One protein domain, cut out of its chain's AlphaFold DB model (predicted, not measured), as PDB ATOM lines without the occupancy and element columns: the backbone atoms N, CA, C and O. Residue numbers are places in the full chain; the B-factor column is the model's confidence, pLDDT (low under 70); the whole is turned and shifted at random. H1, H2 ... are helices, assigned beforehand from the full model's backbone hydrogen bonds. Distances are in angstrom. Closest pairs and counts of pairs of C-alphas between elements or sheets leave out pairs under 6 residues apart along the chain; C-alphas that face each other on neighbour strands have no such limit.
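Overview. This is residues 8 to 110 of the 120 residues of an uncharacterized protein of Gluconacetobacter dulcium (UniProt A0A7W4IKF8). One long helix, H1, makes the length; H3 crosses it obliquely, H2 packs on H3, and the end of H4 packs across H1 near its beginning. Long loops join the four. The printed part has 103 residues with helices H1 to H4 in order and no named strand: all helix, compact, radius of gyration of the C-alphas 13.1 A, spans 37 by 29 by 22 A.

Arrangement. Start at H1, residues 9 to 32, and H3, residues 70 to 83: they touch, opposite ways at a steep tilt of 40 degrees, their closest C-alphas, Ala 18 and Ile 76, 4.5 A apart. H2, residues 48 to 57, touches H3; their closest C-alphas, Ala 55 and Gln 77, are 4.6 A apart. H4, residues 97 to 110, touches H1 with residues 106 to 110 alone, about perpendicular at 87 degrees; look at their closest C-alphas, Met 12 and Val 106, 6.1 A apart. Every O i to N i+4 pair is within hydrogen-bond range in H1, H2 and H4, and 8 of 10 in H3.

Along the chain. Find C-alpha 9 at (-32.996, -3.553, -19.656); H1 runs 34.1 A from there. H2 spans 13.7 A, H3 19.5 A and H4 20.1 A, ending at C-alpha 110, (-31.813, 6.563, -20.401).

Size, cuts and confidence. The printed part has no cut. The links H1 to H2, H2 to H3 and H3 to H4 are long; residues 86 to 94 have pLDDT under 70.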
ATOM      1  N   PRO A   8     -31.686  -3.847 -24.356       86.31
ATOM      2  CA  PRO A   8     -32.034  -4.700 -23.221       86.31
ATOM      3  C   PRO A   8     -31.976  -3.934 -21.891       86.31
ATOM      4  O   PRO A   8     -31.062  -3.131 -21.687       86.31
ATOM      5  N   THR A   9     -32.910  -4.211 -20.975       87.38
ATOM      6  CA  THR A   9     -32.996  -3.553 -19.656       87.38
ATOM      7  C   THR A   9     -31.692  -3.646 -18.872       87.38
ATOM      8  O   THR A   9     -31.218  -2.633 -18.360       87.38
ATOM      9  N   ASP A  10     -31.048  -4.810 -18.874       90.50
ATOM     10  CA  ASP A  10     -29.777  -5.018 -18.175       90.50
ATOM     11  C   ASP A  10     -28.667  -4.105 -18.708       90.50
ATOM     12  O   ASP A  10     -27.888  -3.549 -17.938       90.50
ATOM     13  N   LEU A  11     -28.628  -3.864 -20.025       91.19
ATOM     14  CA  LEU A  11     -27.651  -2.957 -20.631       91.19
ATOM     15  C   LEU A  11     -27.901  -1.497 -20.222       91.19
ATOM     16  O   LEU A  11     -26.950  -0.728 -20.079       91.19
ATOM     17  N   MET A  12     -29.163  -1.111 -20.021       92.19
ATOM     18  CA  MET A  12     -29.519   0.219 -19.519       92.19
ATOM     19  C   MET A  12     -29.134   0.385 -18.045       92.19
ATOM     20  O   MET A  12     -28.561   1.411 -17.685       92.19
ATOM     21  N   ILE A  13     -29.372  -0.631 -17.210       94.31
ATOM     22  CA  ILE A  13     -28.955  -0.639 -15.798       94.31
ATOM     23  C   ILE A  13     -27.429  -0.541 -15.693       94.31
ATOM     24  O   ILE A  13     -26.915   0.299 -14.954       94.31
ATOM     25  N   LEU A  14     -26.699  -1.335 -16.482       95.81
ATOM     26  CA  LEU A  14     -25.237  -1.276 -16.547       95.81
ATOM     27  C   LEU A  14     -24.727   0.098 -16.991       95.81
ATOM     28  O   LEU A  14     -23.706   0.566 -16.496       95.81
ATOM     29  N   PHE A  15     -25.425   0.771 -17.905       96.00
ATOM     30  CA  PHE A  15     -25.056   2.129 -18.293       96.00
ATOM     31  C   PHE A  15     -25.243   3.133 -17.154       96.00
ATOM     32  O   PHE A  15     -24.378   3.980 -16.954       96.00
ATOM     33  N   ILE A  16     -26.340   3.043 -16.400       95.38
ATOM     34  CA  ILE A  16     -26.595   3.940 -15.264       95.38
ATOM     35  C   ILE A  16     -25.493   3.785 -14.212       95.38
ATOM     36  O   ILE A  16     -24.928   4.784 -13.768       95.38
ATOM     37  N   THR A  17     -25.129   2.550 -13.863       96.44
ATOM     38  CA  THR A  17     -24.059   2.296 -12.887       96.44
ATOM     39  C   THR A  17     -22.692   2.736 -13.411       96.44
ATOM     40  O   THR A  17     -21.939   3.381 -12.682       96.44
ATOM     41  N   ALA A  18     -22.388   2.479 -14.688       97.00
ATOM     42  CA  ALA A  18     -21.169   2.966 -15.333       97.00
ATOM     43  C   ALA A  18     -21.092   4.496 -15.373       97.00
ATOM     44  O   ALA A  18     -20.014   5.049 -15.186       97.00
ATOM     45  N   ARG A  19     -22.214   5.191 -15.589       96.00
ATOM     46  CA  ARG A  19     -22.274   6.658 -15.601       96.00
ATOM     47  C   ARG A  19     -21.955   7.247 -14.231       96.00
ATOM     48  O   ARG A  19     -21.141   8.166 -14.162       96.00
ATOM     49  N   THR A  20     -22.564   6.729 -13.166       96.06
ATOM     50  CA  THR A  20     -22.256   7.164 -11.793       96.06
ATOM     51  C   THR A  20     -20.781   6.934 -11.478       96.06
ATOM     52  O   THR A  20     -20.084   7.859 -11.070       96.06
ATOM     53  N   ALA A  21     -20.269   5.741 -11.789       97.31
ATOM     54  CA  ALA A  21     -18.864   5.407 -11.584       97.31
ATOM     55  C   ALA A  21     -17.911   6.297 -12.401       97.31
ATOM     56  O   ALA A  21     -16.870   6.697 -11.895       97.31
ATOM     57  N   ALA A  22     -18.264   6.653 -13.638       96.62
ATOM     58  CA  ALA A  22     -17.472   7.538 -14.491       96.62
ATOM     59  C   ALA A  22     -17.410   8.982 -13.957       96.62
ATOM     60  O   ALA A  22     -16.358   9.619 -14.021       96.62
ATOM     61  N   LEU A  23     -18.511   9.490 -13.392       95.75
ATOM     62  CA  LEU A  23     -18.543  10.796 -12.724       95.75
ATOM     63  C   LEU A  23     -17.640  10.810 -11.485       95.75
ATOM     64  O   LEU A  23     -16.810  11.705 -11.339       95.75
ATOM     65  N   GLU A  24     -17.735   9.791 -10.635       96.69
ATOM     66  CA  GLU A  24     -16.872   9.665  -9.456       96.69
ATOM     67  C   GLU A  24     -15.403   9.413  -9.835       96.69
ATOM     68  O   GLU A  24     -14.488   9.944  -9.201       96.69
ATOM     69  N   LEU A  25     -15.152   8.655 -10.907       96.94
ATOM     70  CA  LEU A  25     -13.811   8.435 -11.443       96.94
ATOM     71  C   LEU A  25     -13.195   9.739 -11.953       96.94
ATOM     72  O   LEU A  25     -12.014   9.983 -11.715       96.94
ATOM     73  N   ARG A  26     -13.982  10.605 -12.601       96.50
ATOM     74  CA  ARG A  26     -13.539  11.951 -12.989       96.50
ATOM     75  C   ARG A  26     -13.074  12.737 -11.766       96.50
ATOM     76  O   ARG A  26     -11.978  13.287 -11.791       96.50
ATOM     77  N   GLU A  27     -13.868  12.782 -10.699       95.75
ATOM     78  CA  GLU A  27     -13.467  13.476  -9.469       95.75
ATOM     79  C   GLU A  27     -12.217  12.863  -8.835       95.75
ATOM     80  O   GLU A  27     -11.347  13.576  -8.334       95.75
ATOM     81  N   TRP A  28     -12.109  11.534  -8.866       96.62
ATOM     82  CA  TRP A  28     -10.918  10.841  -8.403       96.62
ATOM     83  C   TRP A  28      -9.680  11.269  -9.199       96.62
ATOM     84  O   TRP A  28      -8.667  11.578  -8.578       96.62
ATOM     85  N   VAL A  29      -9.759  11.367 -10.533       96.62
ATOM     86  CA  VAL A  29      -8.652  11.849 -11.382       96.62
ATOM     87  C   VAL A  29      -8.294  13.294 -11.034       96.62
ATOM     88  O   VAL A  29      -7.116  13.589 -10.832       96.62
ATOM     89  N   VAL A  30      -9.292  14.175 -10.898       95.81
ATOM     90  CA  VAL A  30      -9.080  15.581 -10.513       95.81
ATOM     91  C   VAL A  30      -8.290  15.671  -9.207       95.81
ATOM     92  O   VAL A  30      -7.254  16.334  -9.162       95.81
ATOM     93  N   ARG A  31      -8.705  14.928  -8.172       95.12
ATOM     94  CA  ARG A  31      -8.010  14.892  -6.875       95.12
ATOM     95  C   ARG A  31      -6.627  14.244  -6.969       95.12
ATOM     96  O   ARG A  31      -5.661  14.769  -6.423       95.12
ATOM     97  N   ARG A  32      -6.507  13.107  -7.661       96.12
ATOM     98  CA  ARG A  32      -5.274  12.303  -7.738       96.12
ATOM     99  C   ARG A  32      -4.133  13.024  -8.451       96.12
ATOM    100  O   ARG A  32      -2.974  12.804  -8.089       96.12
ATOM    101  N   TYR A  33      -4.466  13.825  -9.461       95.50
ATOM    102  CA  TYR A  33      -3.517  14.548 -10.309       95.50
ATOM    103  C   TYR A  33      -3.487  16.057 -10.035       95.50
ATOM    104  O   TYR A  33      -2.809  16.782 -10.757       95.50
ATOM    105  N   ASN A  34      -4.175  16.523  -8.985       94.12
ATOM    106  CA  ASN A  34      -4.238  17.931  -8.585       94.12
ATOM    107  C   ASN A  34      -4.655  18.865  -9.740       94.12
ATOM    108  O   ASN A  34      -4.025  19.891 -10.000       94.12
ATOM    109  N   LEU A  35      -5.698  18.468 -10.470       92.94
ATOM    110  CA  LEU A  35      -6.260  19.246 -11.573       92.94
ATOM    111  C   LEU A  35      -7.286  20.251 -11.031       92.94
ATOM    112  O   LEU A  35      -7.890  20.034  -9.986       92.94
ATOM    113  N   GLY A  36      -7.535  21.336 -11.766       85.62
ATOM    114  CA  GLY A  36      -8.675  22.214 -11.471       85.62
ATOM    115  C   GLY A  36     -10.008  21.573 -11.881       85.62
ATOM    116  O   GLY A  36     -10.058  20.869 -12.889       85.62
ATOM    117  N   ASP A  37     -11.097  21.876 -11.168       74.31
ATOM    118  CA  ASP A  37     -12.424  21.258 -11.372       74.31
ATOM    119  C   ASP A  37     -13.010  21.421 -12.784       74.31
ATOM    120  O   ASP A  37     -13.883  20.652 -13.189       74.31
ATOM    121  N   THR A  38     -12.526  22.391 -13.560       78.25
ATOM    122  CA  THR A  38     -12.943  22.645 -14.947       78.25
ATOM    123  C   THR A  38     -12.116  21.900 -15.997       78.25
ATOM    124  O   THR A  38     -12.494  21.905 -17.165       78.25
ATOM    125  N   HIS A  39     -11.015  21.237 -15.620       82.31
ATOM    126  CA  HIS A  39     -10.101  20.608 -16.587       82.31
ATOM    127  C   HIS A  39     -10.705  19.403 -17.306       82.31
ATOM    128  O   HIS A  39     -10.353  19.132 -18.452       82.31
ATOM    129  N   LEU A  40     -11.588  18.661 -16.636       88.81
ATOM    130  CA  LEU A  40     -12.248  17.495 -17.212       88.81
ATOM    131  C   LEU A  40     -13.722  17.824 -17.424       88.81
ATOM    132  O   LEU A  40     -14.448  18.046 -16.457       88.81
ATOM    133  N   ASP A  41     -14.181  17.844 -18.671       88.38
ATOM    134  CA  ASP A  41     -15.581  18.140 -18.979       88.38
ATOM    135  C   ASP A  41     -16.504  17.014 -18.478       88.38
ATOM    136  O   ASP A  41     -16.389  15.853 -18.884       88.38
ATOM    137  N   ALA A  42     -17.445  17.362 -17.595       85.81
ATOM    138  CA  ALA A  42     -18.436  16.433 -17.062       85.81
ATOM    139  C   ALA A  42     -19.356  15.859 -18.157       85.81
ATOM    140  O   ALA A  42     -19.833  14.735 -18.021       85.81
ATOM    141  N   ALA A  43     -19.573  16.575 -19.264       86.56
ATOM    142  CA  ALA A  43     -20.344  16.076 -20.401       86.56
ATOM    143  C   ALA A  43     -19.615  14.960 -21.169       86.56
ATOM    144  O   ALA A  43     -20.249  14.174 -21.874       86.56
ATOM    145  N   MET A  44     -18.289  14.858 -21.025       89.88
ATOM    146  CA  MET A  44     -17.464  13.867 -21.721       89.88
ATOM    147  C   MET A  44     -17.329  12.540 -20.966       89.88
ATOM    148  O   MET A  44     -16.814  11.573 -21.527       89.88
ATOM    149  N   VAL A  45     -17.819  12.454 -19.724       91.56
ATOM    150  CA  VAL A  45     -17.569  11.301 -18.841       91.56
ATOM    151  C   VAL A  45     -18.131   9.982 -19.363       91.56
ATOM    152  O   VAL A  45     -17.541   8.929 -19.122       91.56
ATOM    153  N   THR A  46     -19.243  10.030 -20.098       91.75
ATOM    154  CA  THR A  46     -19.914   8.853 -20.668       91.75
ATOM    155  C   THR A  46     -19.643   8.659 -22.153       91.75
ATOM    156  O   THR A  46     -20.187   7.729 -22.742       91.75
ATOM    157  N   VAL A  47     -18.813   9.494 -22.785       92.25
ATOM    158  CA  VAL A  47     -18.527   9.371 -24.218       92.25
ATOM    159  C   VAL A  47     -17.801   8.053 -24.492       92.25
ATOM    160  O   VAL A  47     -16.815   7.723 -23.836       92.25
ATOM    161  N   LEU A  48     -18.282   7.298 -25.486       92.56
ATOM    162  CA  LEU A  48     -17.823   5.931 -25.765       92.56
ATOM    163  C   LEU A  48     -16.289   5.764 -25.830       92.56
ATOM    164  O   LEU A  48     -15.796   4.846 -25.183       92.56
ATOM    165  N   PRO A  49     -15.517   6.611 -26.547       91.31
ATOM    166  CA  PRO A  49     -14.056   6.608 -26.475       91.31
ATOM    167  C   PRO A  49     -13.466   6.618 -25.061       91.31
ATOM    168  O   PRO A  49     -12.548   5.847 -24.798       91.31
ATOM    169  N   GLN A  50     -13.992   7.443 -24.152       93.38
ATOM    170  CA  GLN A  50     -13.477   7.537 -22.783       93.38
ATOM    171  C   GLN A  50     -13.783   6.275 -21.981       93.38
ATOM    172  O   GLN A  50     -12.905   5.734 -21.312       93.38
ATOM    173  N   LEU A  51     -15.012   5.762 -22.095       94.94
ATOM    174  CA  LEU A  51     -15.391   4.501 -21.457       94.94
ATOM    175  C   LEU A  51     -14.573   3.323 -22.008       94.94
ATOM    176  O   LEU A  51     -14.194   2.430 -21.254       94.94
ATOM    177  N   ASP A  52     -14.265   3.330 -23.309       93.19
ATOM    178  CA  ASP A  52     -13.441   2.293 -23.927       93.19
ATOM    179  C   ASP A  52     -12.000   2.316 -23.430       93.19
ATOM    180  O   ASP A  52     -11.445   1.261 -23.114       93.19
ATOM    181  N   GLN A  53     -11.400   3.505 -23.345       93.12
ATOM    182  CA  GLN A  53     -10.049   3.654 -22.817       93.12
ATOM    183  C   GLN A  53      -9.972   3.196 -21.359       93.12
ATOM    184  O   GLN A  53      -9.087   2.404 -21.023       93.12
ATOM    185  N   ALA A  54     -10.948   3.581 -20.529       94.25
ATOM    186  CA  ALA A  54     -10.978   3.195 -19.123       94.25
ATOM    187  C   ALA A  54     -11.154   1.681 -18.961       94.25
ATOM    188  O   ALA A  54     -10.446   1.047 -18.185       94.25
ATOM    189  N   ALA A  55     -12.055   1.074 -19.737       93.25
ATOM    190  CA  ALA A  55     -12.336  -0.355 -19.640       93.25
ATOM    191  C   ALA A  55     -11.208  -1.252 -20.177       93.25
ATOM    192  O   ALA A  55     -11.111  -2.422 -19.794       93.25
ATOM    193  N   ARG A  56     -10.395  -0.762 -21.122       90.31
ATOM    194  CA  ARG A  56      -9.404  -1.594 -21.827       90.31
ATOM    195  C   ARG A  56      -7.970  -1.352 -21.417       90.31
ATOM    196  O   ARG A  56      -7.193  -2.301 -21.483       90.31
ATOM    197  N   PHE A  57      -7.636  -0.110 -21.101       92.38
ATOM    198  CA  PHE A  57      -6.262   0.334 -20.910       92.38
ATOM    199  C   PHE A  57      -6.046   0.979 -19.544       92.38
ATOM    200  O   PHE A  57      -4.954   1.475 -19.312       92.38
ATOM    201  N   ASP A  58      -7.073   1.005 -18.683       94.81
ATOM    202  CA  ASP A  58      -7.057   1.760 -17.430       94.81
ATOM    203  C   ASP A  58      -6.625   3.222 -17.666       94.81
ATOM    204  O   ASP A  58      -5.892   3.803 -16.876       94.81
ATOM    205  N   VAL A  59      -7.087   3.830 -18.767       95.75
ATOM    206  CA  VAL A  59      -6.828   5.240 -19.100       95.75
ATOM    207  C   VAL A  59      -8.140   6.011 -19.157       95.75
ATOM    208  O   VAL A  59      -9.057   5.608 -19.864       95.75
ATOM    209  N   TYR A  60      -8.231   7.144 -18.466       95.62
ATOM    210  CA  TYR A  60      -9.419   7.996 -18.463       95.62
ATOM    211  C   TYR A  60      -9.030   9.467 -18.608       95.62
ATOM    212  O   TYR A  60      -8.214   9.967 -17.838       95.62
ATOM    213  N   PHE A  61      -9.555  10.159 -19.628       93.69
ATOM    214  CA  PHE A  61      -9.086  11.503 -20.012       93.69
ATOM    215  C   PHE A  61      -7.563  11.588 -20.254       93.69
ATOM    216  O   PHE A  61      -6.956  12.638 -20.072       93.69
ATOM    217  N   GLY A  62      -6.934  10.483 -20.671       93.50
ATOM    218  CA  GLY A  62      -5.482  10.399 -20.860       93.50
ATOM    219  C   GLY A  62      -4.674  10.128 -19.585       93.50
ATOM    220  O   GLY A  62      -3.464   9.950 -19.681       93.50
ATOM    221  N   TYR A  63      -5.317  10.040 -18.418       96.25
ATOM    222  CA  TYR A  63      -4.670   9.738 -17.142       96.25
ATOM    223  C   TYR A  63      -4.768   8.253 -16.802       96.25
ATOM    224  O   TYR A  63      -5.789   7.621 -17.076       96.25
ATOM    225  N   ASP A  64      -3.726   7.711 -16.177       97.19
ATOM    226  CA  ASP A  64      -3.732   6.346 -15.650       97.19
ATOM    227  C   ASP A  64      -4.695   6.236 -14.455       97.19
ATOM    228  O   ASP A  64      -4.617   6.978 -13.477       97.19
ATOM    229  N   VAL A  65      -5.631   5.299 -14.540       97.31
ATOM    230  CA  VAL A  65      -6.608   5.001 -13.492       97.31
ATOM    231  C   VAL A  65      -6.424   3.605 -12.906       97.31
ATOM    232  O   VAL A  65      -7.267   3.162 -12.133       97.31
ATOM    233  N   SER A  66      -5.321   2.910 -13.193       96.56
ATOM    234  CA  SER A  66      -5.047   1.558 -12.682       96.56
ATOM    235  C   SER A  66      -5.090   1.463 -11.147       96.56
ATOM    236  O   SER A  66      -5.511   0.443 -10.596       96.56
ATOM    237  N   ALA A  67      -4.737   2.552 -10.456       96.50
ATOM    238  CA  ALA A  67      -4.784   2.687  -9.000       96.50
ATOM    239  C   ALA A  67      -6.152   3.133  -8.441       96.50
ATOM    240  O   ALA A  67      -6.313   3.238  -7.223       96.50
ATOM    241  N   ALA A  68      -7.140   3.420  -9.292       96.94
ATOM    242  CA  ALA A  68      -8.467   3.818  -8.839       96.94
ATOM    243  C   ALA A  68      -9.201   2.637  -8.171       96.94
ATOM    244  O   ALA A  68      -9.026   1.478  -8.589       96.94
ATOM    245  N   PRO A  69     -10.067   2.909  -7.171       97.62
ATOM    246  CA  PRO A  69     -10.880   1.884  -6.531       97.62
ATOM    247  C   PRO A  69     -11.647   1.033  -7.545       97.62
ATOM    248  O   PRO A  69     -12.192   1.538  -8.530       97.62
ATOM    249  N   ALA A  70     -11.729  -0.273  -7.286       95.88
ATOM    250  CA  ALA A  70     -12.435  -1.200  -8.167       95.88
ATOM    251  C   ALA A  70     -13.922  -0.837  -8.331       95.88
ATOM    252  O   ALA A  70     -14.486  -1.079  -9.397       95.88
ATOM    253  N   SER A  71     -14.537  -0.202  -7.326       96.62
ATOM    254  CA  SER A  71     -15.911   0.316  -7.388       96.62
ATOM    255  C   SER A  71     -16.120   1.365  -8.484       96.62
ATOM    256  O   SER A  71     -17.224   1.469  -9.004       96.62
ATOM    257  N   LEU A  72     -15.070   2.092  -8.885       96.88
ATOM    258  CA  LEU A  72     -15.133   3.105  -9.943       96.88
ATOM    259  C   LEU A  72     -14.830   2.525 -11.330       96.88
ATOM    260  O   LEU A  72     -15.313   3.023 -12.343       96.88
ATOM    261  N   ARG A  73     -14.037   1.451 -11.394       96.62
ATOM    262  CA  ARG A  73     -13.607   0.838 -12.663       96.62
ATOM    263  C   ARG A  73     -14.515  -0.289 -13.136       96.62
ATOM    264  O   ARG A  73     -14.841  -0.370 -14.320       96.62
ATOM    265  N   THR A  74     -14.947  -1.148 -12.218       96.38
ATOM    266  CA  THR A  74     -15.715  -2.363 -12.532       96.38
ATOM    267  C   THR A  74     -17.038  -2.059 -13.242       96.38
ATOM    268  O   THR A  74     -17.323  -2.726 -14.237       96.38
ATOM    269  N   PRO A  75     -17.833  -1.041 -12.841       97.69
ATOM    270  CA  PRO A  75     -19.078  -0.727 -13.545       97.69
ATOM    271  C   PRO A  75     -18.852  -0.315 -15.008       97.69
ATOM    272  O   PRO A  75     -19.575  -0.762 -15.898       97.69
ATOM    273  N   ILE A  76     -17.798   0.465 -15.280       96.88
ATOM    274  CA  ILE A  76     -17.421   0.880 -16.640       96.88
ATOM    275  C   ILE A  76     -17.027  -0.342 -17.481       96.88
ATOM    276  O   ILE A  76     -17.492  -0.504 -18.612       96.88
ATOM    277  N   GLN A  77     -16.215  -1.239 -16.918       94.94
ATOM    278  CA  GLN A  77     -15.796  -2.479 -17.577       94.94
ATOM    279  C   GLN A  77     -16.982  -3.408 -17.873       94.94
ATOM    280  O   GLN A  77     -17.075  -3.954 -18.977       94.94
ATOM    281  N   ALA A  78     -17.903  -3.563 -16.919       94.69
ATOM    282  CA  ALA A  78     -19.097  -4.389 -17.065       94.69
ATOM    283  C   ALA A  78     -20.006  -3.861 -18.183       94.69
ATOM    284  O   ALA A  78     -20.387  -4.617 -19.082       94.69
ATOM    285  N   TYR A  79     -20.271  -2.551 -18.195       95.75
ATOM    286  CA  TYR A  79     -21.030  -1.914 -19.265       95.75
ATOM    287  C   TYR A  79     -20.371  -2.100 -20.633       95.75
ATOM    288  O   TYR A  79     -21.029  -2.537 -21.574       95.75
ATOM    289  N   MET A  80     -19.069  -1.828 -20.755       94.06
ATOM    290  CA  MET A  80     -18.363  -1.959 -22.033       94.06
ATOM    291  C   MET A  80     -18.308  -3.407 -22.532       94.06
ATOM    292  O   MET A  80     -18.394  -3.643 -23.741       94.06
ATOM    293  N   THR A  81     -18.208  -4.379 -21.626       91.62
ATOM    294  CA  THR A  81     -18.249  -5.812 -21.958       91.62
ATOM    295  C   THR A  81     -19.622  -6.216 -22.489       91.62
ATOM    296  O   THR A  81     -19.713  -6.839 -23.551       91.62
ATOM    297  N   ALA A  82     -20.694  -5.800 -21.808       91.25
ATOM    298  CA  ALA A  82     -22.065  -6.054 -22.241       91.25
ATOM    299  C   ALA A  82     -22.386  -5.346 -23.567       91.25
ATOM    300  O   ALA A  82     -22.960  -5.947 -24.473       91.25
ATOM    301  N   LEU A  83     -21.944  -4.097 -23.728       90.69
ATOM    302  CA  LEU A  83     -22.155  -3.302 -24.937       90.69
ATOM    303  C   LEU A  83     -21.473  -3.924 -26.168       90.69
ATOM    304  O   LEU A  83     -21.997  -3.839 -27.278       90.69
ATOM    305  N   ARG A  84     -20.322  -4.579 -25.981       87.88
ATOM    306  CA  ARG A  84     -19.609  -5.329 -27.028       87.88
ATOM    307  C   ARG A  84     -20.238  -6.693 -27.336       87.88
ATOM    308  O   ARG A  84     -19.800  -7.344 -28.283       87.88
ATOM    309  N   GLY A  85     -21.231  -7.131 -26.559       76.06
ATOM    310  CA  GLY A  85     -21.876  -8.436 -26.713       76.06
ATOM    311  C   GLY A  85     -20.950  -9.614 -26.396       76.06
ATOM    312  O   GLY A  85     -21.052 -10.649 -27.041       76.06
ATOM    313  N   GLY A  86     -19.991  -9.441 -25.474       60.09
ATOM    314  CA  GLY A  86     -19.031 -10.494 -25.102       60.09
ATOM    315  C   GLY A  86     -17.950 -10.802 -26.151       60.09
ATOM    316  O   GLY A  86     -17.125 -11.689 -25.940       60.09
ATOM    317  N   GLY A  87     -17.911 -10.073 -27.273       53.56
ATOM    318  CA  GLY A  87     -16.878 -10.230 -28.299       53.56
ATOM    319  C   GLY A  87     -15.492  -9.773 -27.829       53.56
ATOM    320  O   GLY A  87     -15.355  -8.763 -27.134       53.56
ATOM    321  N   ALA A  88     -14.452 -10.505 -28.246       49.47
ATOM    322  CA  ALA A  88     -13.059 -10.288 -27.853       49.47
ATOM    323  C   ALA A  88     -12.589  -8.823 -27.993       49.47
ATOM    324  O   ALA A  88     -12.964  -8.104 -28.928       49.47
ATOM    325  N   LYS A  89     -11.707  -8.395 -27.073       55.53
ATOM    326  CA  LYS A  89     -11.023  -7.090 -27.079       55.53
ATOM    327  C   LYS A  89     -10.216  -6.924 -28.381       55.53
ATOM    328  O   LYS A  89      -9.045  -7.273 -28.438       55.53
ATOM    329  N   ARG A  90     -10.826  -6.391 -29.445       56.47
ATOM    330  CA  ARG A  90     -10.124  -6.117 -30.715       56.47
ATOM    331  C   ARG A  90      -9.017  -5.096 -30.497       56.47
ATOM    332  O   ARG A  90      -9.305  -3.998 -30.033       56.47
ATOM    333  N   ALA A  91      -7.776  -5.439 -30.835       51.16
ATOM    334  CA  ALA A  91      -6.621  -4.552 -30.742       51.16
ATOM    335  C   ALA A  91      -6.882  -3.233 -31.488       51.16
ATOM    336  O   ALA A  91      -7.195  -3.285 -32.668       51.16
ATOM    337  N   ARG A  92      -6.798  -2.107 -30.755       52.53
ATOM    338  CA  ARG A  92      -6.651  -0.681 -31.143       52.53
ATOM    339  C   ARG A  92      -7.351  -0.104 -32.392       52.53
ATOM    340  O   ARG A  92      -7.169   1.077 -32.659       52.53
ATOM    341  N   ALA A  93      -8.142  -0.874 -33.127       56.69
ATOM    342  CA  ALA A  93      -8.905  -0.411 -34.268       56.69
ATOM    343  C   ALA A  93     -10.030   0.503 -33.788       56.69
ATOM    344  O   ALA A  93     -10.577   0.310 -32.694       56.69
ATOM    345  N   GLU A  94     -10.345   1.488 -34.621       68.06
ATOM    346  CA  GLU A  94     -11.447   2.427 -34.452       68.06
ATOM    347  C   GLU A  94     -12.709   1.735 -33.916       68.06
ATOM    348  O   GLU A  94     -13.029   0.592 -34.270       68.06
ATOM    349  N   LEU A  95     -13.425   2.424 -33.023       78.25
ATOM    350  CA  LEU A  95     -14.647   1.892 -32.431       78.25
ATOM    351  C   LEU A  95     -15.646   1.549 -33.547       78.25
ATOM    352  O   LEU A  95     -16.002   2.435 -34.325       78.25
ATOM    353  N   PRO A  96     -16.141   0.298 -33.625       83.19
ATOM    354  CA  PRO A  96     -17.072  -0.084 -34.673       83.19
ATOM    355  C   PRO A  96     -18.301   0.822 -34.676       83.19
ATOM    356  O   PRO A  96     -18.891   1.092 -33.626       83.19
ATOM    357  N   GLN A  97     -18.754   1.224 -35.864       84.19
ATOM    358  CA  GLN A  97     -19.929   2.089 -35.993       84.19
ATOM    359  C   GLN A  97     -21.188   1.468 -35.365       84.19
ATOM    360  O   GLN A  97     -22.064   2.183 -34.878       84.19
ATOM    361  N   SER A  98     -21.277   0.135 -35.327       85.19
ATOM    362  CA  SER A  98     -22.330  -0.597 -34.615       85.19
ATOM    363  C   SER A  98     -22.313  -0.334 -33.105       85.19
ATOM    364  O   SER A  98     -23.370  -0.099 -32.524       85.19
ATOM    365  N   LEU A  99     -21.129  -0.291 -32.486       88.38
ATOM    366  CA  LEU A  99     -20.947  -0.020 -31.059       88.38
ATOM    367  C   LEU A  99     -21.313   1.431 -30.723       88.38
ATOM    368  O   LEU A  99     -22.039   1.684 -29.764       88.38
ATOM    369  N   ILE A 100     -20.896   2.373 -31.574       89.19
ATOM    370  CA  ILE A 100     -21.266   3.793 -31.468       89.19
ATOM    371  C   ILE A 100     -22.789   3.958 -31.528       89.19
ATOM    372  O   ILE A 100     -23.380   4.667 -30.711       89.19
ATOM    373  N   ARG A 101     -23.456   3.282 -32.474       89.56
ATOM    374  CA  ARG A 101     -24.922   3.310 -32.596       89.56
ATOM    375  C   ARG A 101     -25.615   2.680 -31.386       89.56
ATOM    376  O   ARG A 101     -26.617   3.232 -30.934       89.56
ATOM    377  N   ALA A 102     -25.100   1.564 -30.871       89.38
ATOM    378  CA  ALA A 102     -25.646   0.892 -29.693       89.38
ATOM    379  C   ALA A 102     -25.560   1.793 -28.454       89.38
ATOM    380  O   ALA A 102     -26.574   2.055 -27.811       89.38
ATOM    381  N   HIS A 103     -24.384   2.363 -28.193       92.75
ATOM    382  CA  HIS A 103     -24.162   3.284 -27.084       92.75
ATOM    383  C   HIS A 103     -25.062   4.525 -27.162       92.75
ATOM    384  O   HIS A 103     -25.753   4.857 -26.203       92.75
ATOM    385  N   ARG A 104     -25.154   5.163 -28.340       91.12
ATOM    386  CA  ARG A 104     -26.060   6.306 -28.561       91.12
ATOM    387  C   ARG A 104     -27.527   5.956 -28.319       91.12
ATOM    388  O   ARG A 104     -28.288   6.813 -27.879       91.12
ATOM    389  N   ARG A 105     -27.945   4.724 -28.627       89.62
ATOM    390  CA  ARG A 105     -29.315   4.274 -28.354       89.62
ATOM    391  C   ARG A 105     -29.558   4.133 -26.855       89.62
ATOM    392  O   ARG A 105     -30.605   4.573 -26.398       89.62
ATOM    393  N   VAL A 106     -28.600   3.577 -26.116       91.31
ATOM    394  CA  VAL A 106     -28.672   3.487 -24.650       91.31
ATOM    395  C   VAL A 106     -28.790   4.878 -24.031       91.31
ATOM    396  O   VAL A 106     -29.753   5.120 -23.311       91.31
ATOM    397  N   ILE A 107     -27.904   5.813 -24.399       90.69
ATOM    398  CA  ILE A 107     -27.968   7.211 -23.936       90.69
ATOM    399  C   ILE A 107     -29.345   7.816 -24.210       90.69
ATOM    400  O   ILE A 107     -29.974   8.347 -23.305       90.69
ATOM    401  N   ARG A 108     -29.852   7.694 -25.443       89.00
ATOM    402  CA  ARG A 108     -31.144   8.281 -25.828       89.00
ATOM    403  C   ARG A 108     -32.317   7.748 -25.006       89.00
ATOM    404  O   ARG A 108     -33.264   8.487 -24.766       89.00
ATOM    405  N   VAL A 109     -32.297   6.467 -24.644       87.75
ATOM    406  CA  VAL A 109     -33.378   5.868 -23.853       87.75
ATOM    407  C   VAL A 109     -33.259   6.266 -22.383       87.75
ATOM    408  O   VAL A 109     -34.268   6.609 -21.778       87.75
ATOM    409  N   VAL A 110     -32.046   6.275 -21.827       86.56
ATOM    410  CA  VAL A 110     -31.813   6.563 -20.401       86.56
ATOM    411  C   VAL A 110     -31.921   8.055 -20.080       86.56
ATOM    412  O   VAL A 110     -32.521   8.427 -19.078       86.56
TER     413      VAL A 110